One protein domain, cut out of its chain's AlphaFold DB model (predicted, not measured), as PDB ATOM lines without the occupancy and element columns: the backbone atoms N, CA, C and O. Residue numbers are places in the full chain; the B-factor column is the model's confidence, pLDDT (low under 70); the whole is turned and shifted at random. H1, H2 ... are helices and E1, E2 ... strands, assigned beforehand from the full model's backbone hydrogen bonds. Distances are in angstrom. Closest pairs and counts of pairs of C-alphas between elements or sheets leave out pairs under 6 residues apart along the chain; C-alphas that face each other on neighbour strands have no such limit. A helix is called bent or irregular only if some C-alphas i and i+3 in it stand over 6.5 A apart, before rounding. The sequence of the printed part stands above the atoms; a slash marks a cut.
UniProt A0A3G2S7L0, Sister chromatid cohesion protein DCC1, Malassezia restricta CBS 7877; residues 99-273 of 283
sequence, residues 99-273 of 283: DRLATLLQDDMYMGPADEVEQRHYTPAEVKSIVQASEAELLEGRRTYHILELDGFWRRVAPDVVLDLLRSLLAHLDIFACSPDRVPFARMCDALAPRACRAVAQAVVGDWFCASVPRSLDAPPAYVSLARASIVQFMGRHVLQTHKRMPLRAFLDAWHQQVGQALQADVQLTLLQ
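AT A GLANCE: This is residues 99 to 273 of the 283 residues of the protein "Sister chromatid cohesion protein DCC1" of Malassezia restricta CBS 7877 (UniProt A0A3G2S7L0). Look first for a small hairpin of two strands, E1 and E2, with the short helices H1, H2 and H3 grouped near it at one end; H4 and H6 cross in the middle with H5 packed on both, and the helical hairpin of H7 and H8, with H9 packed on H7, makes the other end. The printed part has 175 residues, with nine named helices and two named strands in the order H1 H2 H3 E1 E2 H4 H5 H6 H7 H8 H9. The sheet, order E1 - E2, is antiparallel, and the class is mostly helix. The whole is compact, with a radius of gyration of the C-alphas of 16.5 A and spans of 45 by 42 by 32 A.

HOW THE PARTS SIT: Begin at E1, residues 147 to 150, and E2, residues 153 to 156, an antiparallel hairpin with N 148 and O 155 within hydrogen-bond range at 3.0 A. The closest C-alphas of E2 and H2, residues 124 to 130, are those of Trp 154 and Pro 124, 6.0 A apart. For E1 and H6, residues 198 to 208, they are those of Leu 148 and Val 200, 7.5 A apart. H3, residues 135 to 144, only just touches H6, with 3 pairs of C-alphas within 8 A, and only at their ends, closest at Arg 143 and Trp 208, 5.7 A. H1, residues 99 to 104, is close but not clearly touching H3, with the C-alphas of Leu 101 and Gly 141 7.3 A apart. H4, residues 159 to 175, touches H6 with its residues 162 to 166 alone, about perpendicular at 84 degrees, closest at Leu 165 and Ala 201, 7.4 A. H5, residues 185 to 196, touches H6 at a steep tilt of 60 degrees, closest at Cys 189 and Ala 201, 5.2 A; with H4 it forms a helical hairpin, closest at Leu 165 and Leu 192, 6.4 A. H7, residues 228 to 242, and H8, residues 248 to 266, form a helical hairpin at a shallow tilt of 29 degrees, closest at Gly 236 and Trp 255, 5.6 A. H8 touches H4 with residues 258 to 262 alone, closest at Gly 260 and Leu 170, 7.1 A. H9, residues 269 to 272, touches H7, closest at Leu 271 and Gln 233, 5.6 A. Every O i to N i+4 pair is within hydrogen-bond range in H1, H2, H3 and H7, against 12 of 13 in H4, 5 of 8 in H5, 6 of 7 in H6 and 10 of 15 in H8; H9 is too short for such a pair.

IN THESE COORDINATES: Find C-alpha 99 at (154.165, 120.147, 183.617), where H1 begins, and C-alpha 272 at (145.990, 134.549, 174.430), where H9 ends. H4 runs 24.3 A from C-alpha 159 at (147.496, 118.505, 169.971), H7 21.4 A and H8 16.9 A. H8 is irregular, with C-alphas 258 and 261 9.3 A apart and a kink of 128 degrees near residue 260; H5 and H6 are only just irregular, with 6.9 A between C-alphas 191 and 194 and between 205 and 208.

THE WHOLE: The C-alphas of Asp 218 and Pro 247 are the two farthest apart, 46.9 A. The printed part has no cut; the links H1 to H2 and H6 to H7 are long, 19 residues each. Residues 183 to 184 pair with 223 to 224, antiparallel. Residues 244 to 250, of which 248 to 250 belong to H8, stand free. The mean pLDDT of the printed part is 91.9, and residues 215 to 218 are under 70.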
ATOM      1  N   ASP A  99     153.375 120.209 184.857       87.31
ATOM      2  CA  ASP A  99     154.165 120.147 183.617       87.31
ATOM      3  C   ASP A  99     154.852 118.784 183.435       87.31
ATOM      4  O   ASP A  99     155.037 118.320 182.308       87.31
ATOM      5  N   ARG A 100     155.141 118.078 184.540       89.19
ATOM      6  CA  ARG A 100     155.654 116.702 184.490       89.19
ATOM      7  C   ARG A 100     154.671 115.736 183.826       89.19
ATOM      8  O   ARG A 100     155.138 114.783 183.213       89.19
ATOM      9  N   LEU A 101     153.354 115.970 183.889       92.00
ATOM     10  CA  LEU A 101     152.366 115.167 183.149       92.00
ATOM     11  C   LEU A 101     152.606 115.277 181.644       92.00
ATOM     12  O   LEU A 101     152.633 114.268 180.940       92.00
ATOM     13  N   ALA A 102     152.798 116.506 181.162       88.19
ATOM     14  CA  ALA A 102     153.002 116.777 179.751       88.19
ATOM     15  C   ALA A 102     154.286 116.123 179.233       88.19
ATOM     16  O   ALA A 102     154.251 115.552 178.147       88.19
ATOM     17  N   THR A 103     155.377 116.189 180.007       91.31
ATOM     18  CA  THR A 103     156.667 115.571 179.663       91.31
ATOM     19  C   THR A 103     156.627 114.047 179.756       91.31
ATOM     20  O   THR A 103     157.109 113.378 178.850       91.31
ATOM     21  N   LEU A 104     156.040 113.482 180.817       92.75
ATOM     22  CA  LEU A 104     155.982 112.030 181.031       92.75
ATOM     23  C   LEU A 104     155.235 111.311 179.902       92.75
ATOM     24  O   LEU A 104     155.646 110.236 179.478       92.75
ATOM     25  N   LEU A 105     154.146 111.918 179.427       93.25
ATOM     26  CA  LEU A 105     153.259 111.347 178.413       93.25
ATOM     27  C   LEU A 105     153.546 111.875 177.000       93.25
ATOM     28  O   LEU A 105     152.730 111.685 176.103       93.25
ATOM     29  N   GLN A 106     154.655 112.591 176.795       90.81
ATOM     30  CA  GLN A 106     154.963 113.220 175.509       90.81
ATOM     31  C   GLN A 106     155.254 112.190 174.417       90.81
ATOM     32  O   GLN A 106     154.770 112.332 173.300       90.81
ATOM     33  N   ASP A 107     156.037 111.166 174.740       88.56
ATOM     34  CA  ASP A 107     156.452 110.175 173.747       88.56
ATOM     35  C   ASP A 107     155.381 109.107 173.499       88.56
ATOM     36  O   ASP A 107     155.459 108.423 172.488       88.56
ATOM     37  N   ASP A 108     154.388 109.008 174.392       88.62
ATOM     38  CA  ASP A 108     153.289 108.030 174.392       88.62
ATOM     39  C   ASP A 108     151.927 108.686 174.086       88.62
ATOM     40  O   ASP A 108     150.880 108.325 174.632       88.62
ATOM     41  N   MET A 109     151.930 109.736 173.260       93.69
ATOM     42  CA  MET A 109     150.694 110.432 172.909       93.69
ATOM     43  C   MET A 109     149.795 109.572 172.017       93.69
ATOM     44  O   MET A 109     150.241 108.916 171.081       93.69
ATOM     45  N   TYR A 110     148.489 109.672 172.246       94.31
ATOM     46  CA  TYR A 110     147.481 109.155 171.335       94.31
ATOM     47  C   TYR A 110     147.441 110.007 170.056       94.31
ATOM     48  O   TYR A 110     147.018 111.169 170.094       94.31
ATOM     49  N   MET A 111     147.866 109.416 168.935       93.06
ATOM     50  CA  MET A 111     147.942 110.061 167.613       93.06
ATOM     51  C   MET A 111     146.720 109.787 166.718       93.06
ATOM     52  O   MET A 111     146.607 110.367 165.643       93.06
ATOM     53  N   GLY A 112     145.775 108.958 167.170       90.75
ATOM     54  CA  GLY A 112     144.617 108.530 166.384       90.75
ATOM     55  C   GLY A 112     144.568 107.009 166.223       90.75
ATOM     56  O   GLY A 112     145.550 106.325 166.489       90.75
ATOM     57  N   PRO A 113     143.432 106.445 165.776       85.69
ATOM     58  CA  PRO A 113     143.233 104.998 165.756       85.69
ATOM     59  C   PRO A 113     144.081 104.285 164.692       85.69
ATOM     60  O   PRO A 113     144.287 103.082 164.790       85.69
ATOM     61  N   ALA A 114     144.535 105.006 163.662       83.81
ATOM     62  CA  ALA A 114     145.363 104.460 162.586       83.81
ATOM     63  C   ALA A 114     146.864 104.458 162.919       83.81
ATOM     64  O   ALA A 114     147.608 103.674 162.337       83.81
ATOM     65  N   ASP A 115     147.281 105.311 163.857       83.00
ATOM     66  CA  ASP A 115     148.679 105.566 164.213       83.00
ATOM     67  C   ASP A 115     148.999 105.044 165.624       83.00
ATOM     68  O   ASP A 115     149.875 105.568 166.310       83.00
ATOM     69  N   GLU A 116     148.263 104.028 166.086       78.19
ATOM     70  CA  GLU A 116     148.560 103.348 167.346       78.19
ATOM     71  C   GLU A 116     149.857 102.545 167.210       78.19
ATOM     72  O   GLU A 116     149.983 101.654 166.365       78.19
ATOM     73  N   VAL A 117     150.833 102.883 168.050       76.62
ATOM     74  CA  VAL A 117     152.147 102.242 168.101       76.62
ATOM     75  C   VAL A 117     152.288 101.568 169.457       76.62
ATOM     76  O   VAL A 117     151.931 102.148 170.479       76.62
ATOM     77  N   GLU A 118     152.854 100.360 169.479       72.94
ATOM     78  CA  GLU A 118     153.212  99.693 170.730       72.94
ATOM     79  C   GLU A 118     154.325 100.481 171.438       72.94
ATOM     80  O   GLU A 118     155.515 100.356 171.138       72.94
ATOM     81  N   GLN A 119     153.917 101.332 172.373       81.19
ATOM     82  CA  GLN A 119     154.776 102.123 173.240       81.19
ATOM     83  C   GLN A 119     154.463 101.815 174.704       81.19
ATOM     84  O   GLN A 119     153.472 101.168 175.044       81.19
ATOM     85  N   ARG A 120     155.356 102.238 175.601       88.62
ATOM     86  CA  ARG A 120     155.130 102.067 177.033       88.62
ATOM     87  C   ARG A 120     154.060 103.053 177.500       88.62
ATOM     88  O   ARG A 120     154.342 104.241 177.633       88.62
ATOM     89  N   HIS A 121     152.910 102.516 177.877       92.50
ATOM     90  CA  HIS A 121     151.850 103.268 178.534       92.50
ATOM     91  C   HIS A 121     152.056 103.346 180.052       92.50
ATOM     92  O   HIS A 121     152.701 102.480 180.653       92.50
ATOM     93  N   TYR A 122     151.490 104.382 180.675       94.62
ATOM     94  CA  TYR A 122     151.556 104.597 182.121       94.62
ATOM     95  C   TYR A 122     150.189 104.413 182.765       94.62
ATOM     96  O   TYR A 122     149.199 105.036 182.376       94.62
ATOM     97  N   THR A 123     150.131 103.568 183.786       95.31
ATOM     98  CA  THR A 123     148.924 103.400 184.595       95.31
ATOM     99  C   THR A 123     148.675 104.644 185.461       95.31
ATOM    100  O   THR A 123     149.622 105.358 185.812       95.31
ATOM    101  N   PRO A 124     147.425 104.898 185.893       93.81
ATOM    102  CA  PRO A 124     147.123 105.989 186.821       93.81
ATOM    103  C   PRO A 124     147.990 105.954 188.091       93.81
ATOM    104  O   PRO A 124     148.420 106.997 188.583       93.81
ATOM    105  N   ALA A 125     148.274 104.757 188.614       92.38
ATOM    106  CA  ALA A 125     149.108 104.569 189.798       92.38
ATOM    107  C   ALA A 125     150.575 104.952 189.545       92.38
ATOM    108  O   ALA A 125     151.181 105.630 190.376       92.38
ATOM    109  N   GLU A 126     151.137 104.579 188.391       93.12
ATOM    110  CA  GLU A 126     152.496 104.979 188.016       93.12
ATOM    111  C   GLU A 126     152.600 106.500 187.884       93.12
ATOM    112  O   GLU A 126     153.492 107.102 188.484       93.12
ATOM    113  N   VAL A 127     151.660 107.143 187.181       93.12
ATOM    114  CA  VAL A 127     151.656 108.608 187.033       93.12
ATOM    115  C   VAL A 127     151.583 109.294 188.400       93.12
ATOM    116  O   VAL A 127     152.398 110.177 188.675       93.12
ATOM    117  N   LYS A 128     150.682 108.846 189.287       89.50
ATOM    118  CA  LYS A 128     150.546 109.360 190.664       89.50
ATOM    119  C   LYS A 128     151.830 109.215 191.497       89.50
ATOM    120  O   LYS A 128     152.066 110.026 192.381       89.50
ATOM    121  N   SER A 129     152.673 108.218 191.217       88.75
ATOM    122  CA  SER A 129     153.958 108.042 191.916       88.75
ATOM    123  C   SER A 129     155.100 108.907 191.366       88.75
ATOM    124  O   SER A 129     156.103 109.112 192.047       88.75
ATOM    125  N   ILE A 130     154.966 109.414 190.136       90.06
ATOM    126  CA  ILE A 130     155.985 110.233 189.460       90.06
ATOM    127  C   ILE A 130     155.672 111.730 189.585       90.06
ATOM    128  O   ILE A 130     156.585 112.555 189.708       90.06
ATOM    129  N   VAL A 131     154.390 112.090 189.512       91.69
ATOM    130  CA  VAL A 131     153.928 113.479 189.516       91.69
ATOM    131  C   VAL A 131     153.577 113.903 190.936       91.69
ATOM    132  O   VAL A 131     152.686 113.351 191.572       91.69
ATOM    133  N   GLN A 132     154.284 114.918 191.417       91.31
ATOM    134  CA  GLN A 132     154.124 115.500 192.745       91.31
ATOM    135  C   GLN A 132     152.945 116.476 192.752       91.31
ATOM    136  O   GLN A 132     153.117 117.672 192.502       91.31
ATOM    137  N   ALA A 133     151.747 115.934 192.953       93.88
ATOM    138  CA  ALA A 133     150.494 116.674 192.926       93.88
ATOM    139  C   ALA A 133     149.421 115.968 193.768       93.88
ATOM    140  O   ALA A 133     149.425 114.740 193.884       93.88
ATOM    141  N   SER A 134     148.480 116.736 194.317       93.19
ATOM    142  CA  SER A 134     147.265 116.186 194.927       93.19
ATOM    143  C   SER A 134     146.340 115.557 193.880       93.19
ATOM    144  O   SER A 134     146.493 115.755 192.670       93.19
ATOM    145  N   GLU A 135     145.335 114.804 194.327       91.06
ATOM    146  CA  GLU A 135     144.372 114.187 193.413       91.06
ATOM    147  C   GLU A 135     143.556 115.228 192.638       91.06
ATOM    148  O   GLU A 135     143.386 115.082 191.425       91.06
ATOM    149  N   ALA A 136     143.108 116.300 193.296       91.75
ATOM    150  CA  ALA A 136     142.380 117.372 192.621       91.75
ATOM    151  C   ALA A 136     143.240 118.067 191.552       91.75
ATOM    152  O   ALA A 136     142.780 118.275 190.428       91.75
ATOM    153  N   GLU A 137     144.506 118.356 191.868       94.50
ATOM    154  CA  GLU A 137     145.444 118.987 190.930       94.50
ATOM    155  C   GLU A 137     145.762 118.069 189.741       94.50
ATOM    156  O   GLU A 137     145.849 118.532 188.604       94.50
ATOM    157  N   LEU A 138     145.882 116.753 189.956       93.44
ATOM    158  CA  LEU A 138     146.059 115.793 188.861       93.44
ATOM    159  C   LEU A 138     144.849 115.749 187.926       93.44
ATOM    160  O   LEU A 138     145.026 115.656 186.712       93.44
ATOM    161  N   LEU A 139     143.628 115.820 188.462       90.62
ATOM    162  CA  LEU A 139     142.409 115.871 187.649       90.62
ATOM    163  C   LEU A 139     142.349 117.153 186.805       90.62
ATOM    164  O   LEU A 139     142.029 117.093 185.617       90.62
ATOM    165  N   GLU A 140     142.727 118.296 187.378       89.94
ATOM    166  CA  GLU A 140     142.851 119.556 186.637       89.94
ATOM    167  C   GLU A 140     143.943 119.476 185.556       89.94
ATOM    168  O   GLU A 140     143.730 119.877 184.405       89.94
ATOM    169  N   GLY A 141     145.094 118.891 185.893       92.75
ATOM    170  CA  GLY A 141     146.190 118.647 184.961       92.75
ATOM    171  C   GLY A 141     145.771 117.758 183.792       92.75
ATOM    172  O   GLY A 141     146.097 118.059 182.644       92.75
ATOM    173  N   ARG A 142     144.974 116.711 184.047       93.50
ATOM    174  CA  ARG A 142     144.433 115.847 182.989       93.50
ATOM    175  C   ARG A 142     143.605 116.629 181.983       93.50
ATOM    176  O   ARG A 142     143.820 116.489 180.784       93.50
ATOM    177  N   ARG A 143     142.696 117.480 182.460       91.69
ATOM    178  CA  ARG A 143     141.881 118.327 181.585       91.69
ATOM    179  C   ARG A 143     142.749 119.305 180.793       91.69
ATOM    180  O   ARG A 143     142.607 119.404 179.579       91.69
ATOM    181  N   THR A 144     143.675 119.981 181.471       91.44
ATOM    182  CA  THR A 144     144.566 120.995 180.881       91.44
ATOM    183  C   THR A 144     145.455 120.424 179.776       91.44
ATOM    184  O   THR A 144     145.682 121.075 178.755       91.44
ATOM    185  N   TYR A 145     145.939 119.195 179.960       94.12
ATOM    186  CA  TYR A 145     146.831 118.521 179.020       94.12
ATOM    187  C   TYR A 145     146.125 117.542 178.075       94.12
ATOM    188  O   TYR A 145     146.811 116.871 177.306       94.12
ATOM    189  N   HIS A 146     144.787 117.492 178.085       95.62
ATOM    190  CA  HIS A 146     143.969 116.577 177.278       95.62
ATOM    191  C   HIS A 146     144.352 115.099 177.475       95.62
ATOM    192  O   HIS A 146     144.588 114.352 176.524       95.62
ATOM    193  N   ILE A 147     144.455 114.689 178.740       95.81
ATOM    194  CA  ILE A 147     144.786 113.329 179.162       95.81
ATOM    195  C   ILE A 147     143.503 112.610 179.572       95.81
ATOM    196  O   ILE A 147     142.770 113.062 180.456       95.81
ATOM    197  N   LEU A 148     143.265 111.445 178.984       94.69
ATOM    198  CA  LEU A 148     142.178 110.544 179.359       94.69
ATOM    199  C   LEU A 148     142.707 109.146 179.656       94.69
ATOM    200  O   LEU A 148     143.876 108.849 179.433       94.69
ATOM    201  N   GLU A 149     141.837 108.306 180.200       94.31
ATOM    202  CA  GLU A 149     142.155 106.901 180.408       94.31
ATOM    203  C   GLU A 149     141.692 106.091 179.195       94.31
ATOM    204  O   GLU A 149     140.518 106.155 178.829       94.31
ATOM    205  N   LEU A 150     142.614 105.363 178.567       92.75
ATOM    206  CA  LEU A 150     142.353 104.416 177.485       92.75
ATOM    207  C   LEU A 150     142.955 103.074 177.894       92.75
ATOM    208  O   LEU A 150     144.120 103.017 178.279       92.75
ATOM    209  N   ASP A 151     142.144 102.018 177.864       91.12
ATOM    210  CA  ASP A 151     142.563 100.647 178.180       91.12
ATOM    211  C   ASP A 151     143.305 100.500 179.527       91.12
ATOM    212  O   ASP A 151     144.207  99.680 179.679       91.12
ATOM    213  N   GLY A 152     142.915 101.301 180.529       93.31
ATOM    214  CA  GLY A 152     143.510 101.301 181.873       93.31
ATOM    215  C   GLY A 152     144.776 102.155 182.025       93.31
ATOM    216  O   GLY A 152     145.380 102.173 183.100       93.31
ATOM    217  N   PHE A 153     145.177 102.885 180.983       95.00
ATOM    218  CA  PHE A 153     146.356 103.746 180.978       95.00
ATOM    219  C   PHE A 153     145.989 105.210 180.765       95.00
ATOM    220  O   PHE A 153     145.060 105.535 180.030       95.00
ATOM    221  N   TRP A 154     146.741 106.121 181.378       95.12
ATOM    222  CA  TRP A 154     146.610 107.547 181.096       95.12
ATOM    223  C   TRP A 154     147.363 107.902 179.824       95.12
ATOM    224  O   TRP A 154     148.582 107.772 179.747       95.12
ATOM    225  N   ARG A 155     146.615 108.390 178.838       94.06
ATOM    226  CA  ARG A 155     147.100 108.710 177.500       94.06
ATOM    227  C   ARG A 155     146.837 110.179 177.224       94.06
ATOM    228  O   ARG A 155     145.712 110.660 177.365       94.06
ATOM    229  N   ARG A 156     147.883 110.909 176.847       95.31
ATOM    230  CA  ARG A 156     147.766 112.298 176.399       95.31
ATOM    231  C   ARG A 156     147.350 112.307 174.936       95.31
ATOM    232  O   ARG A 156     148.017 111.683 174.123       95.31
ATOM    233  N   VAL A 157     146.293 113.025 174.574       95.88
ATOM    234  CA  VAL A 157     145.917 113.167 173.161       95.88
ATOM    235  C   VAL A 157     146.795 114.215 172.497       95.88
ATOM    236  O   VAL A 157     146.979 115.317 173.023       95.88
ATOM    237  N   ALA A 158     147.343 113.866 171.336       94.75
ATOM    238  CA  ALA A 158     148.215 114.758 170.598       94.75
ATOM    239  C   ALA A 158     147.479 116.054 170.206       94.75
ATOM    240  O   ALA A 158     146.321 115.998 169.777       94.75
ATOM    241  N   PRO A 159     148.130 117.230 170.306       94.31
ATOM    242  CA  PRO A 159     147.496 118.505 169.971       94.31
ATOM    243  C   PRO A 159     146.899 118.552 168.559       94.31
ATOM    244  O   PRO A 159     145.840 119.149 168.379       94.31
ATOM    245  N   ASP A 160     147.531 117.893 167.586       93.94
ATOM    246  CA  ASP A 160     147.043 117.833 166.204       93.94
ATOM    247  C   ASP A 160     145.741 117.028 166.087       93.94
ATOM    248  O   ASP A 160     144.820 117.446 165.387       93.94
ATOM    249  N   VAL A 161     145.599 115.937 166.850       95.88
ATOM    250  CA  VAL A 161     144.349 115.161 166.930       95.88
ATOM    251  C   VAL A 161     143.240 116.003 167.557       95.88
ATOM    252  O   VAL A 161     142.127 116.051 167.033       95.88
ATOM    253  N   VAL A 162     143.537 116.712 168.654       96.94
ATOM    254  CA  VAL A 162     142.572 117.622 169.295       96.94
ATOM    255  C   VAL A 162     142.141 118.722 168.323       96.94
ATOM    256  O   VAL A 162     140.949 119.000 168.195       96.94
ATOM    257  N   LEU A 163     143.085 119.326 167.601       95.81
ATOM    258  CA  LEU A 163     142.805 120.359 166.606       95.81
ATOM    259  C   LEU A 163     141.891 119.848 165.490       95.81
ATOM    260  O   LEU A 163     140.922 120.515 165.125       95.81
ATOM    261  N   ASP A 164     142.185 118.667 164.961       96.12
ATOM    262  CA  ASP A 164     141.393 118.030 163.918       96.12
ATOM    263  C   ASP A 164     139.972 117.704 164.381       96.12
ATOM    264  O   ASP A 164     139.009 117.896 163.630       96.12
ATOM    265  N   LEU A 165     139.818 117.260 165.630       97.62
ATOM    266  CA  LEU A 165     138.511 117.057 166.245       97.62
ATOM    267  C   LEU A 165     137.757 118.371 166.422       97.62
ATOM    268  O   LEU A 165     136.572 118.408 166.112       97.62
ATOM    269  N   LEU A 166     138.413 119.449 166.857       97.44
ATOM    270  CA  LEU A 166     137.780 120.763 166.999       97.44
ATOM    271  C   LEU A 166     137.330 121.331 165.651       97.44
ATOM    272  O   LEU A 166     136.206 121.813 165.540       97.44
ATOM    273  N   ARG A 167     138.155 121.224 164.606       96.25
ATOM    274  CA  ARG A 167     137.766 121.614 163.240       96.25
ATOM    275  C   ARG A 167     136.550 120.829 162.763       96.25
ATOM    276  O   ARG A 167     135.601 121.410 162.242       96.25
ATOM    277  N   SER A 168     136.566 119.514 162.974       96.94
ATOM    278  CA  SER A 168     135.435 118.651 162.645       96.94
ATOM    279  C   SER A 168     134.196 119.027 163.457       96.94
ATOM    280  O   SER A 168     133.110 119.124 162.896       96.94
ATOM    281  N   LEU A 169     134.340 119.288 164.755       97.25
ATOM    282  CA  LEU A 169     133.256 119.693 165.646       97.25
ATOM    283  C   LEU A 169     132.597 120.977 165.143       97.25
ATOM    284  O   LEU A 169     131.376 121.007 165.006       97.25
ATOM    285  N   LEU A 170     133.391 121.997 164.807       96.44
ATOM    286  CA  LEU A 170     132.900 123.271 164.280       96.44
ATOM    287  C   LEU A 170     132.171 123.095 162.943       96.44
ATOM    288  O   LEU A 170     131.069 123.610 162.791       96.44
ATOM    289  N   ALA A 171     132.714 122.298 162.017       95.94
ATOM    290  CA  ALA A 171     132.032 121.987 160.758       95.94
ATOM    291  C   ALA A 171     130.686 121.270 160.982       95.94
ATOM    292  O   ALA A 171     129.711 121.505 160.267       95.94
ATOM    293  N   HIS A 172     130.604 120.408 161.998       97.06
ATOM    294  CA  HIS A 172     129.370 119.702 162.330       97.06
ATOM    295  C   HIS A 172     128.316 120.582 163.008       97.06
ATOM    296  O   HIS A 172     127.143 120.209 162.983       97.06
ATOM    297  N   LEU A 173     128.675 121.747 163.564       96.56
ATOM    298  CA  LEU A 173     127.680 122.711 164.049       96.56
ATOM    299  C   LEU A 173     126.774 123.178 162.907       96.56
ATOM    300  O   LEU A 173     125.550 123.175 163.054       96.56
ATOM    301  N   ASP A 174     127.366 123.471 161.748       93.38
ATOM    302  CA  ASP A 174     126.634 123.865 160.545       93.38
ATOM    303  C   ASP A 174     125.821 122.692 159.978       93.38
ATOM    304  O   ASP A 174     124.631 122.833 159.695       93.38
ATOM    305  N   ILE A 175     126.425 121.499 159.881       95.94
ATOM    306  CA  ILE A 175     125.760 120.285 159.366       95.94
ATOM    307  C   ILE A 175     124.543 119.906 160.221       95.94
ATOM    308  O   ILE A 175     123.517 119.460 159.702       95.94
ATOM    309  N   PHE A 176     124.646 120.049 161.541       96.56
ATOM    310  CA  PHE A 176     123.547 119.758 162.457       96.56
ATOM    311  C   PHE A 176     122.600 120.938 162.658       96.56
ATOM    312  O   PHE A 176     121.579 120.752 163.322       96.56
ATOM    313  N   ALA A 177     122.920 122.106 162.092       94.88
ATOM    314  CA  ALA A 177     122.214 123.362 162.299       94.88
ATOM    315  C   ALA A 177     121.957 123.637 163.794       94.88
ATOM    316  O   ALA A 177     120.834 123.942 164.203       94.88
ATOM    317  N   CYS A 178     122.989 123.472 164.629       94.62
ATOM    318  CA  CYS A 178     122.890 123.641 166.077       94.62
ATOM    319  C   CYS A 178     123.745 124.807 166.591       94.62
ATOM    320  O   CYS A 178     124.772 125.166 166.019       94.62
ATOM    321  N   SER A 179     123.299 125.415 167.693       94.62
ATOM    322  CA  SER A 179     124.054 126.473 168.372       94.62
ATOM    323  C   SER A 179     125.224 125.874 169.165       94.62
ATOM    324  O   SER A 179     125.040 124.816 169.779       94.62
ATOM    325  N   PRO A 180     126.372 126.577 169.275       95.62
ATOM    326  CA  PRO A 180     127.444 126.213 170.202       95.62
ATOM    327  C   PRO A 180     126.984 126.062 171.664       95.62
ATOM    328  O   PRO A 180     127.630 125.355 172.429       95.62
ATOM    329  N   ASP A 181     125.875 126.695 172.068       95.31
ATOM    330  CA  ASP A 181     125.335 126.579 173.437       95.31
ATOM    331  C   ASP A 181     124.483 125.325 173.656       95.31
ATOM    332  O   ASP A 181     124.082 125.020 174.780       95.31
ATOM    333  N   ARG A 182     124.123 124.629 172.574       95.69
ATOM    334  CA  ARG A 182     123.165 123.525 172.606       95.69
ATOM    335  C   ARG A 182     123.491 122.482 171.540       95.69
ATOM    336  O   ARG A 182     122.708 122.226 170.625       95.69
ATOM    337  N   VAL A 183     124.652 121.861 171.689       96.75
ATOM    338  CA  VAL A 183     125.166 120.822 170.792       96.75
ATOM    339  C   VAL A 183     124.578 119.459 171.170       96.75
ATOM    340  O   VAL A 183     124.637 119.095 172.345       96.75
ATOM    341  N   PRO A 184     124.019 118.677 170.222       96.56
ATOM    342  CA  PRO A 184     123.499 117.340 170.504       96.56
ATOM    343  C   PRO A 184     124.650 116.373 170.818       96.56
ATOM    344  O   PRO A 184     125.377 115.954 169.916       96.56
ATOM    345  N   PHE A 185     124.810 116.011 172.093       95.12
ATOM    346  CA  PHE A 185     126.012 115.337 172.601       95.12
ATOM    347  C   PHE A 185     126.301 114.011 171.890       95.12
ATOM    348  O   PHE A 185     127.371 113.846 171.308       95.12
ATOM    349  N   ALA A 186     125.335 113.086 171.888       94.38
ATOM    350  CA  ALA A 186     125.516 111.752 171.314       94.38
ATOM    351  C   ALA A 186     125.838 111.816 169.814       94.38
ATOM    352  O   ALA A 186     126.837 111.257 169.370       94.38
ATOM    353  N   ARG A 187     125.051 112.594 169.058       96.38
ATOM    354  CA  ARG A 187     125.230 112.766 167.610       96.38
ATOM    355  C   ARG A 187     126.582 113.394 167.264       96.38
ATOM    356  O   ARG A 187     127.197 112.996 166.281       96.38
ATOM    357  N   MET A 188     127.044 114.361 168.062       97.25
ATOM    358  CA  MET A 188     128.364 114.965 167.880       97.25
ATOM    359  C   MET A 188     129.480 113.964 168.182       97.25
ATOM    360  O   MET A 188     130.390 113.815 167.374       97.25
ATOM    361  N   CYS A 189     129.390 113.217 169.285       96.19
ATOM    362  CA  CYS A 189     130.374 112.181 169.604       96.19
ATOM    363  C   CYS A 189     130.459 111.118 168.499       96.19
ATOM    364  O   CYS A 189     131.560 110.746 168.103       96.19
ATOM    365  N   ASP A 190     129.318 110.671 167.967       96.44
ATOM    366  CA  ASP A 190     129.262 109.684 166.884       96.44
ATOM    367  C   ASP A 190     129.916 110.204 165.593       96.44
ATOM    368  O   ASP A 190     130.609 109.455 164.910       96.44
ATOM    369  N   ALA A 191     129.748 111.490 165.278       97.06
ATOM    370  CA  ALA A 191     130.364 112.110 164.106       97.06
ATOM    371  C   ALA A 191     131.882 112.308 164.241       97.06
ATOM    372  O   ALA A 191     132.603 112.277 163.245       97.06
ATOM    373  N   LEU A 192     132.378 112.500 165.466       96.88
ATOM    374  CA  LEU A 192     133.802 112.692 165.749       96.88
ATOM    375  C   LEU A 192     134.564 111.376 165.966       96.88
ATOM    376  O   LEU A 192     135.758 111.306 165.669       96.88
ATOM    377  N   ALA A 193     133.886 110.329 166.444       94.44
ATOM    378  CA  ALA A 193     134.486 109.039 166.784       94.44
ATOM    379  C   ALA A 193     135.361 108.407 165.677       94.44
ATOM    380  O   ALA A 193     136.402 107.846 166.033       94.44
ATOM    381  N   PRO A 194     135.042 108.521 164.367       92.00
ATOM    382  CA  PRO A 194     135.894 107.985 163.304       92.00
ATOM    383  C   PRO A 194     137.310 108.577 163.248       92.00
ATOM    384  O   PRO A 194     138.181 107.972 162.633       92.00
ATOM    385  N   ARG A 195     137.558 109.747 163.860       91.88
ATOM    386  CA  ARG A 195     138.863 110.429 163.812       91.88
ATOM    387  C   ARG A 195     139.806 110.070 164.967       91.88
ATOM    388  O   ARG A 195     141.009 110.199 164.799       91.88
ATOM    389  N   ALA A 196     139.286 109.675 166.134       89.75
ATOM    390  CA  ALA A 196     140.086 109.587 167.366       89.75
ATOM    391  C   ALA A 196     139.585 108.567 168.405       89.75
ATOM    392  O   ALA A 196     140.035 108.603 169.539       89.75
ATOM    393  N   CYS A 197     138.646 107.685 168.050       92.44
ATOM    394  CA  CYS A 197     137.881 106.837 168.972       92.44
ATOM    395  C   CYS A 197     136.802 107.582 169.782       92.44
ATOM    396  O   CYS A 197     136.778 108.810 169.913       92.44
ATOM    397  N   ARG A 198     135.845 106.806 170.309       93.25
ATOM    398  CA  ARG A 198     134.663 107.340 171.002       93.25
ATOM    399  C   ARG A 198     135.021 108.044 172.312       93.25
ATOM    400  O   ARG A 198     134.442 109.089 172.591       93.25
ATOM    401  N   ALA A 199     135.972 107.507 173.076       93.94
ATOM    402  CA  ALA A 199     136.370 108.073 174.365       93.94
ATOM    403  C   ALA A 199     136.981 109.474 174.204       93.94
ATOM    404  O   ALA A 199     136.596 110.402 174.913       93.94
ATOM    405  N   VAL A 200     137.855 109.666 173.208       95.81
ATOM    406  CA  VAL A 200     138.443 110.981 172.910       95.81
ATOM    407  C   VAL A 200     137.383 111.957 172.400       95.81
ATOM    408  O   VAL A 200     137.339 113.103 172.842       95.81
ATOM    409  N   ALA A 201     136.479 111.510 171.520       95.94
ATOM    410  CA  ALA A 201     135.369 112.339 171.049       95.94
ATOM    411  C   ALA A 201     134.472 112.820 172.206       95.94
ATOM    412  O   ALA A 201     134.117 114.000 172.272       95.94
ATOM    413  N   GLN A 202     134.148 111.928 173.146       94.88
ATOM    414  CA  GLN A 202     133.389 112.267 174.349       94.88
ATOM    415  C   GLN A 202     134.151 113.238 175.252       94.88
ATOM    416  O   GLN A 202     133.542 114.178 175.758       94.88
ATOM    417  N   ALA A 203     135.462 113.060 175.423       95.12
ATOM    418  CA  ALA A 203     136.286 113.960 176.223       95.12
ATOM    419  C   ALA A 203     136.343 115.375 175.623       95.12
ATOM    420  O   ALA A 203     136.145 116.354 176.340       95.12
ATOM    421  N   VAL A 204     136.505 115.505 174.301       96.06
ATOM    422  CA  VAL A 204     136.483 116.809 173.614       96.06
ATOM    423  C   VAL A 204     135.146 117.524 173.823       96.06
ATOM    424  O   VAL A 204     135.132 118.691 174.206       96.06
ATOM    425  N   VAL A 205     134.026 116.834 173.593       94.94
ATOM    426  CA  VAL A 205     132.685 117.449 173.578       94.94
ATOM    427  C   VAL A 205     132.100 117.625 174.983       94.94
ATOM    428  O   VAL A 205     131.390 118.595 175.236       94.94
ATOM    429  N   GLY A 206     132.349 116.675 175.883       92.81
ATOM    430  CA  GLY A 206     131.719 116.588 177.201       92.81
ATOM    431  C   GLY A 206     132.591 117.057 178.355       92.81
ATOM    432  O   GLY A 206     132.054 117.403 179.401       92.81
ATOM    433  N   ASP A 207     133.908 117.110 178.178       92.62
ATOM    434  CA  ASP A 207     134.836 117.515 179.230       92.62
ATOM    435  C   ASP A 207     135.641 118.741 178.787       92.62
ATOM    436  O   ASP A 207     135.228 119.867 179.069       92.62
ATOM    437  N   TRP A 208     136.733 118.555 178.046       94.94
ATOM    438  CA  TRP A 208     137.779 119.556 177.800       94.94
ATOM    439  C   TRP A 208     137.261 120.870 177.215       94.94
ATOM    440  O   TRP A 208     137.615 121.950 177.697       94.94
ATOM    441  N   PHE A 209     136.371 120.779 176.223       95.50
ATOM    442  CA  PHE A 209     135.768 121.931 175.553       95.50
ATOM    443  C   PHE A 209     134.270 122.057 175.838       95.50
ATOM    444  O   PHE A 209     133.534 122.668 175.065       95.50
ATOM    445  N   CYS A 210     133.823 121.528 176.977       94.25
ATOM    446  CA  CYS A 210     132.479 121.722 177.503       94.25
ATOM    447  C   CYS A 210     132.479 122.826 178.568       94.25
ATOM    448  O   CYS A 210     133.335 122.834 179.458       94.25
ATOM    449  N   ALA A 211     131.517 123.749 178.490       93.00
ATOM    450  CA  ALA A 211     131.360 124.844 179.450       93.00
ATOM    451  C   ALA A 211     130.923 124.348 180.839       93.00
ATOM    452  O   ALA A 211     131.264 124.962 181.847       93.00
ATOM    453  N   SER A 212     130.204 123.224 180.883       85.75
ATOM    454  CA  SER A 212     129.729 122.591 182.113       85.75
ATOM    455  C   SER A 212     129.865 121.080 181.992       85.75
ATOM    456  O   SER A 212     129.089 120.444 181.276       85.75
ATOM    457  N   VAL A 213     130.834 120.502 182.702       78.56
ATOM    458  CA  VAL A 213     131.076 119.054 182.671       78.56
ATOM    459  C   VAL A 213     129.834 118.309 183.177       78.56
ATOM    460  O   VAL A 213     129.338 118.619 184.269       78.56
ATOM    461  N   PRO A 214     129.290 117.345 182.414       71.88
ATOM    462  CA  PRO A 214     128.184 116.518 182.867       71.88
ATOM    463  C   PRO A 214     128.571 115.747 184.130       71.88
ATOM    464  O   PRO A 214     129.667 115.208 184.228       71.88
ATOM    465  N   ARG A 215     127.653 115.662 185.099       64.94
ATOM    466  CA  ARG A 215     127.917 115.018 186.402       64.94
ATOM    467  C   ARG A 215     128.184 113.509 186.304       64.94
ATOM    468  O   ARG A 215     128.729 112.939 187.239       64.94
ATOM    469  N   SER A 216     127.772 112.864 185.212       66.25
ATOM    470  CA  SER A 216     128.069 111.464 184.901       66.25
ATOM    471  C   SER A 216     128.034 111.254 183.386       66.25
ATOM    472  O   SER A 216     127.198 111.838 182.692       66.25
ATOM    473  N   LEU A 217     128.945 110.417 182.885       62.62
ATOM    474  CA  LEU A 217     128.965 109.957 181.495       62.62
ATOM    475  C   LEU A 217     128.057 108.734 181.264       62.62
ATOM    476  O   LEU A 217     127.737 108.449 180.113       62.62
ATOM    477  N   ASP A 218     127.603 108.056 182.327       66.12
ATOM    478  CA  ASP A 218     126.707 106.886 182.248       66.12
ATOM    479  C   ASP A 218     125.286 107.281 181.829       66.12
ATOM    480  O   ASP A 218     124.579 106.527 181.163       66.12
ATOM    481  N   ALA A 219     124.880 108.501 182.186       76.62
ATOM    482  CA  ALA A 219     123.659 109.145 181.720       76.62
ATOM    483  C   ALA A 219     124.034 110.417 180.944       76.62
ATOM    484  O   ALA A 219     123.928 111.525 181.482       76.62
ATOM    485  N   PRO A 220     124.518 110.279 179.695       78.00
ATOM    486  CA  PRO A 220     125.012 111.416 178.943       78.00
ATOM    487  C   PRO A 220     123.880 112.422 178.696       78.00
ATOM    488  O   PRO A 220     122.747 112.027 178.394       78.00
ATOM    489  N   PRO A 221     124.154 113.731 178.803       88.19
ATOM    490  CA  PRO A 221     123.135 114.741 178.577       88.19
ATOM    491  C   PRO A 221     122.700 114.731 177.111       88.19
ATOM    492  O   PRO A 221     123.492 114.467 176.210       88.19
ATOM    493  N   ALA A 222     121.441 115.082 176.845       92.56
ATOM    494  CA  ALA A 222     120.962 115.211 175.468       92.56
ATOM    495  C   ALA A 222     121.691 116.337 174.706       92.56
ATOM    496  O   ALA A 222     121.957 116.213 173.510       92.56
ATOM    497  N   TYR A 223     122.030 117.420 175.413       94.69
ATOM    498  CA  TYR A 223     122.712 118.586 174.862       94.69
ATOM    499  C   TYR A 223     123.806 119.087 175.802       94.69
ATOM    500  O   TYR A 223     123.646 119.028 177.021       94.69
ATOM    501  N   VAL A 224     124.874 119.633 175.227       95.62
ATOM    502  CA  VAL A 224     125.958 120.312 175.950       95.62
ATOM    503  C   VAL A 224     126.200 121.708 175.384       95.62
ATOM    504  O   VAL A 224     125.854 121.986 174.235       95.62
ATOM    505  N   SER A 225     126.802 122.575 176.196       96.44
ATOM    506  CA  SER A 225     127.281 123.890 175.768       96.44
ATOM    507  C   SER A 225     128.798 123.860 175.639       96.44
ATOM    508  O   SER A 225     129.491 123.356 176.525       96.44
ATOM    509  N   LEU A 226     129.317 124.385 174.534       96.75
ATOM    510  CA  LEU A 226     130.747 124.439 174.271       96.75
ATOM    511  C   LEU A 226     131.418 125.545 175.088       96.75
ATOM    512  O   LEU A 226     130.927 126.670 175.182       96.75
ATOM    513  N   ALA A 227     132.608 125.258 175.607       96.25
ATOM    514  CA  ALA A 227     133.496 126.249 176.202       96.25
ATOM    515  C   ALA A 227     134.136 127.106 175.095       96.25
ATOM    516  O   ALA A 227     135.295 126.909 174.727       96.25
ATOM    517  N   ARG A 228     133.366 128.055 174.548       96.25
ATOM    518  CA  ARG A 228     133.752 128.897 173.399       96.25
ATOM    519  C   ARG A 228     135.131 129.526 173.564       96.25
ATOM    520  O   ARG A 228     135.978 129.380 172.690       96.25
ATOM    521  N   ALA A 229     135.371 130.156 174.714       95.50
ATOM    522  CA  ALA A 229     136.644 130.799 175.026       95.50
ATOM    523  C   ALA A 229     137.822 129.811 174.969       95.50
ATOM    524  O   ALA A 229     138.855 130.142 174.392       95.50
ATOM    525  N   SER A 230     137.656 128.593 175.493       95.25
ATOM    526  CA  SER A 230     138.691 127.552 175.473       95.25
ATOM    527  C   SER A 230     138.973 127.046 174.058       95.25
ATOM    528  O   SER A 230     140.135 126.885 173.691       95.25
ATOM    529  N   ILE A 231     137.932 126.844 173.237       96.75
ATOM    530  CA  ILE A 231     138.084 126.441 171.826       96.75
ATOM    531  C   ILE A 231     138.838 127.528 171.059       96.75
ATOM    532  O   ILE A 231     139.861 127.262 170.429       96.75
ATOM    533  N   VAL A 232     138.361 128.770 171.153       97.19
ATOM    534  CA  VAL A 232     138.950 129.926 170.473       97.19
ATOM    535  C   VAL A 232     140.400 130.122 170.910       97.19
ATOM    536  O   VAL A 232     141.276 130.261 170.056       97.19
ATOM    537  N   GLN A 233     140.685 130.050 172.213       96.00
ATOM    538  CA  GLN A 233     142.040 130.119 172.754       96.00
ATOM    539  C   GLN A 233     142.938 129.008 172.194       96.00
ATOM    540  O   GLN A 233     144.048 129.302 171.747       96.00
ATOM    541  N   PHE A 234     142.481 127.751 172.194       95.88
ATOM    542  CA  PHE A 234     143.260 126.618 171.689       95.88
ATOM    543  C   PHE A 234     143.619 126.801 170.210       95.88
ATOM    544  O   PHE A 234     144.790 126.704 169.837       95.88
ATOM    545  N   MET A 235     142.639 127.159 169.373       95.75
ATOM    546  CA  MET A 235     142.873 127.395 167.946       95.75
ATOM    547  C   MET A 235     143.805 128.588 167.702       95.75
ATOM    548  O   MET A 235     144.683 128.518 166.845       95.75
ATOM    549  N   GLY A 236     143.674 129.663 168.484       94.94
ATOM    550  CA  GLY A 236     144.550 130.834 168.389       94.94
ATOM    551  C   GLY A 236     145.996 130.515 168.758       94.94
ATOM    552  O   GLY A 236     146.920 130.904 168.040       94.94
ATOM    553  N   ARG A 237     146.206 129.743 169.835       93.56
ATOM    554  CA  ARG A 237     147.539 129.254 170.225       93.56
ATOM    555  C   ARG A 237     148.155 128.380 169.139       93.56
ATOM    556  O   ARG A 237     149.335 128.554 168.847       93.56
ATOM    557  N   HIS A 238     147.370 127.514 168.499       93.62
ATOM    558  CA  HIS A 238     147.855 126.718 167.375       93.62
ATOM    559  C   HIS A 238     148.323 127.603 166.203       93.62
ATOM    560  O   HIS A 238     149.426 127.416 165.698       93.62
ATOM    561  N   VAL A 239     147.554 128.630 165.810       93.19
ATOM    562  CA  VAL A 239     147.969 129.560 164.737       93.19
ATOM    563  C   VAL A 239     149.292 130.264 165.073       93.19
ATOM    564  O   VAL A 239     150.151 130.388 164.192       93.19
ATOM    565  N   LEU A 240     149.476 130.686 166.333       91.12
ATOM    566  CA  LEU A 240     150.726 131.293 166.813       91.12
ATOM    567  C   LEU A 240     151.904 130.313 166.775       91.12
ATOM    568  O   LEU A 240     152.996 130.688 166.359       91.12
ATOM    569  N   GLN A 241     151.697 129.066 167.197       88.88
ATOM    570  CA  GLN A 241     152.748 128.045 167.213       88.88
ATOM    571  C   GLN A 241     153.234 127.699 165.801       88.88
ATOM    572  O   GLN A 241     154.426 127.475 165.598       88.88
ATOM    573  N   THR A 242     152.337 127.727 164.814       86.75
ATOM    574  CA  THR A 242     152.663 127.430 163.413       86.75
ATOM    575  C   THR A 242     153.484 128.544 162.743       86.75
ATOM    576  O   THR A 242     154.231 128.278 161.802       86.75
ATOM    577  N   HIS A 243     153.416 129.791 163.234       82.06
ATOM    578  CA  HIS A 243     154.070 130.944 162.603       82.06
ATOM    579  C   HIS A 243     155.008 131.685 163.562       82.06
ATOM    580  O   HIS A 243     154.572 132.439 164.425       82.06
ATOM    581  N   LYS A 244     156.326 131.587 163.338       72.50
ATOM    582  CA  LYS A 244     157.332 132.270 164.182       72.50
ATOM    583  C   LYS A 244     157.180 133.797 164.219       72.50
ATOM    584  O   LYS A 244     157.510 134.419 165.224       72.50
ATOM    585  N   ARG A 245     156.754 134.413 163.109       83.44
ATOM    586  CA  ARG A 245     156.476 135.853 162.981       83.44
ATOM    587  C   ARG A 245     155.387 136.059 161.935       83.44
ATOM    588  O   ARG A 245     155.543 135.593 160.810       83.44
ATOM    589  N   MET A 246     154.326 136.787 162.277       90.88
ATOM    590  CA  MET A 246     153.301 137.196 161.315       90.88
ATOM    591  C   MET A 246     152.688 138.552 161.703       90.88
ATOM    592  O   MET A 246     152.614 138.861 162.894       90.88
ATOM    593  N   PRO A 247     152.244 139.378 160.737       94.19
ATOM    594  CA  PRO A 247     151.517 140.609 161.038       94.19
ATOM    595  C   PRO A 247     150.224 140.325 161.810       94.19
ATOM    596  O   PRO A 247     149.502 139.387 161.475       94.19
ATOM    597  N   LEU A 248     149.884 141.181 162.781       93.25
ATOM    598  CA  LEU A 248     148.705 140.998 163.642       93.25
ATOM    599  C   LEU A 248     147.404 140.805 162.849       93.25
ATOM    600  O   LEU A 248     146.589 139.962 163.196       93.25
ATOM    601  N   ARG A 249     147.212 141.558 161.763       94.75
ATOM    602  CA  ARG A 249     146.014 141.423 160.924       94.75
ATOM    603  C   ARG A 249     145.932 140.050 160.254       94.75
ATOM    604  O   ARG A 249     144.895 139.411 160.332       94.75
ATOM    605  N   ALA A 250     147.039 139.577 159.684       94.44
ATOM    606  CA  ALA A 250     147.103 138.250 159.077       94.44
ATOM    607  C   ALA A 250     146.885 137.139 160.117       94.44
ATOM    608  O   ALA A 250     146.243 136.136 159.818       94.44
ATOM    609  N   PHE A 251     147.384 137.330 161.345       95.38
ATOM    610  CA  PHE A 251     147.108 136.433 162.465       95.38
ATOM    611  C   PHE A 251     145.615 136.367 162.783       95.38
ATOM    612  O   PHE A 251     145.053 135.278 162.845       95.38
ATOM    613  N   LEU A 252     144.976 137.526 162.964       95.38
ATOM    614  CA  LEU A 252     143.549 137.598 163.253       95.38
ATOM    615  C   LEU A 252     142.739 136.960 162.126       95.38
ATOM    616  O   LEU A 252     141.866 136.152 162.409       95.38
ATOM    617  N   ASP A 253     143.044 137.255 160.864       95.38
ATOM    618  CA  ASP A 253     142.349 136.660 159.717       95.38
ATOM    619  C   ASP A 253     142.472 135.124 159.721       95.38
ATOM    620  O   ASP A 253     141.467 134.426 159.592       95.38
ATOM    621  N   ALA A 254     143.674 134.587 159.961       94.75
ATOM    622  CA  ALA A 254     143.892 133.145 160.087       94.75
ATOM    623  C   ALA A 254     143.153 132.542 161.295       94.75
ATOM    624  O   ALA A 254     142.580 131.458 161.194       94.75
ATOM    625  N   TRP A 255     143.129 133.237 162.434       95.56
ATOM    626  CA  TRP A 255     142.430 132.781 163.633       95.56
ATOM    627  C   TRP A 255     140.910 132.743 163.428       95.56
ATOM    628  O   TRP A 255     140.291 131.718 163.710       95.56
ATOM    629  N   HIS A 256     140.321 133.795 162.848       96.31
ATOM    630  CA  HIS A 256     138.901 133.824 162.483       96.31
ATOM    631  C   HIS A 256     138.542 132.701 161.499       96.31
ATOM    632  O   HIS A 256     137.506 132.060 161.650       96.31
ATOM    633  N   GLN A 257     139.408 132.423 160.518       94.19
ATOM    634  CA  GLN A 257     139.202 131.317 159.580       94.19
ATOM    635  C   GLN A 257     139.204 129.949 160.271       94.19
ATOM    636  O   GLN A 257     138.405 129.093 159.905       94.19
ATOM    637  N   GLN A 258     140.070 129.736 161.268       92.81
ATOM    638  CA  GLN A 258     140.131 128.470 162.006       92.81
ATOM    639  C   GLN A 258     138.864 128.215 162.830       92.81
ATOM    640  O   GLN A 258     138.348 127.102 162.810       92.81
ATOM    641  N   VAL A 259     138.353 129.228 163.538       94.44
ATOM    642  CA  VAL A 259     137.182 129.065 164.423       94.44
ATOM    643  C   VAL A 259     135.841 129.084 163.674       94.44
ATOM    644  O   VAL A 259     134.817 128.686 164.231       94.44
ATOM    645  N   GLY A 260     135.838 129.528 162.413       92.31
ATOM    646  CA  GLY A 260     134.650 129.592 161.565       92.31
ATOM    647  C   GLY A 260     133.614 130.625 162.026       92.31
ATOM    648  O   GLY A 260     133.800 131.340 163.010       92.31
ATOM    649  N   GLN A 261     132.489 130.703 161.307       90.00
ATOM    650  CA  GLN A 261     131.431 131.686 161.596       90.00
ATOM    651  C   GLN A 261     130.801 131.486 162.978       90.00
ATOM    652  O   GLN A 261     130.419 132.463 163.619       90.00
ATOM    653  N   ALA A 262     130.736 130.238 163.451       91.00
ATOM    654  CA  ALA A 262     130.100 129.879 164.713       91.00
ATOM    655  C   ALA A 262     130.702 130.605 165.927       91.00
ATOM    656  O   ALA A 262     129.960 130.945 166.845       91.00
ATOM    657  N   LEU A 263     132.021 130.842 165.925       95.00
ATOM    658  CA  LEU A 263     132.760 131.417 167.058       95.00
ATOM    659  C   LEU A 263     133.599 132.647 166.675       95.00
ATOM    660  O   LEU A 263     134.417 133.116 167.464       95.00
ATOM    661  N   GLN A 264     133.417 133.198 165.470       93.75
ATOM    662  CA  GLN A 264     134.199 134.347 165.004       93.75
ATOM    663  C   GLN A 264     134.056 135.563 165.936       93.75
ATOM    664  O   GLN A 264     135.024 136.282 166.170       93.75
ATOM    665  N   ALA A 265     132.856 135.779 166.483       94.31
ATOM    666  CA  ALA A 265     132.564 136.887 167.393       94.31
ATOM    667  C   ALA A 265     133.249 136.751 168.766       94.31
ATOM    668  O   ALA A 265     133.406 137.745 169.474       94.31
ATOM    669  N   ASP A 266     133.672 135.540 169.134       95.88
ATOM    670  CA  ASP A 266     134.330 135.246 170.408       95.88
ATOM    671  C   ASP A 266     135.860 135.455 170.343       95.88
ATOM    672  O   ASP A 266     136.549 135.340 171.359       95.88
ATOM    673  N   VAL A 267     136.419 135.774 169.167       96.00
ATOM    674  CA  VAL A 267     137.861 136.002 168.984       96.00
ATOM    675  C   VAL A 267     138.308 137.280 169.690       96.00
ATOM    676  O   VAL A 267     137.958 138.394 169.302       96.00
ATOM    677  N   GLN A 268     139.139 137.121 170.722       94.38
ATOM    678  CA  GLN A 268     139.684 138.227 171.510       94.38
ATOM    679  C   GLN A 268     141.149 137.975 171.872       94.38
ATOM    680  O   GLN A 268     141.497 136.920 172.398       94.38
ATOM    681  N   LEU A 269     142.021 138.968 171.658       92.88
ATOM    682  CA  LEU A 269     143.457 138.859 171.969       92.88
ATOM    683  C   LEU A 269     143.741 138.594 173.455       92.88
ATOM    684  O   LEU A 269     144.744 137.964 173.783       92.88
ATOM    685  N   THR A 270     142.854 139.038 174.347       93.88
ATOM    686  CA  THR A 270     142.937 138.799 175.794       93.88
ATOM    687  C   THR A 270     142.927 137.311 176.143       93.88
ATOM    688  O   THR A 270     143.564 136.917 177.113       93.88
ATOM    689  N   LEU A 271     142.304 136.462 175.316       92.56
ATOM    690  CA  LEU A 271     142.304 135.008 175.503       92.56
ATOM    691  C   LEU A 271     143.700 134.387 175.349       92.56
ATOM    692  O   LEU A 271     143.939 133.292 175.847       92.56
ATOM    693  N   LEU A 272     144.630 135.052 174.660       91.62
ATOM    694  CA  LEU A 272     145.990 134.549 174.430       91.62
ATOM    695  C   LEU A 272     147.023 135.156 175.378       91.62
ATOM    696  O   LEU A 272     148.196 134.788 175.317       91.62
ATOM    697  N   GLN A 273     146.609 136.074 176.250       85.25
ATOM    698  CA  GLN A 273     147.504 136.631 177.251       85.25
ATOM    699  C   GLN A 273     147.797 135.571 178.325       85.25
ATOM    700  O   GLN A 273     146.894 134.825 178.718       85.25
TER     701      GLN A 273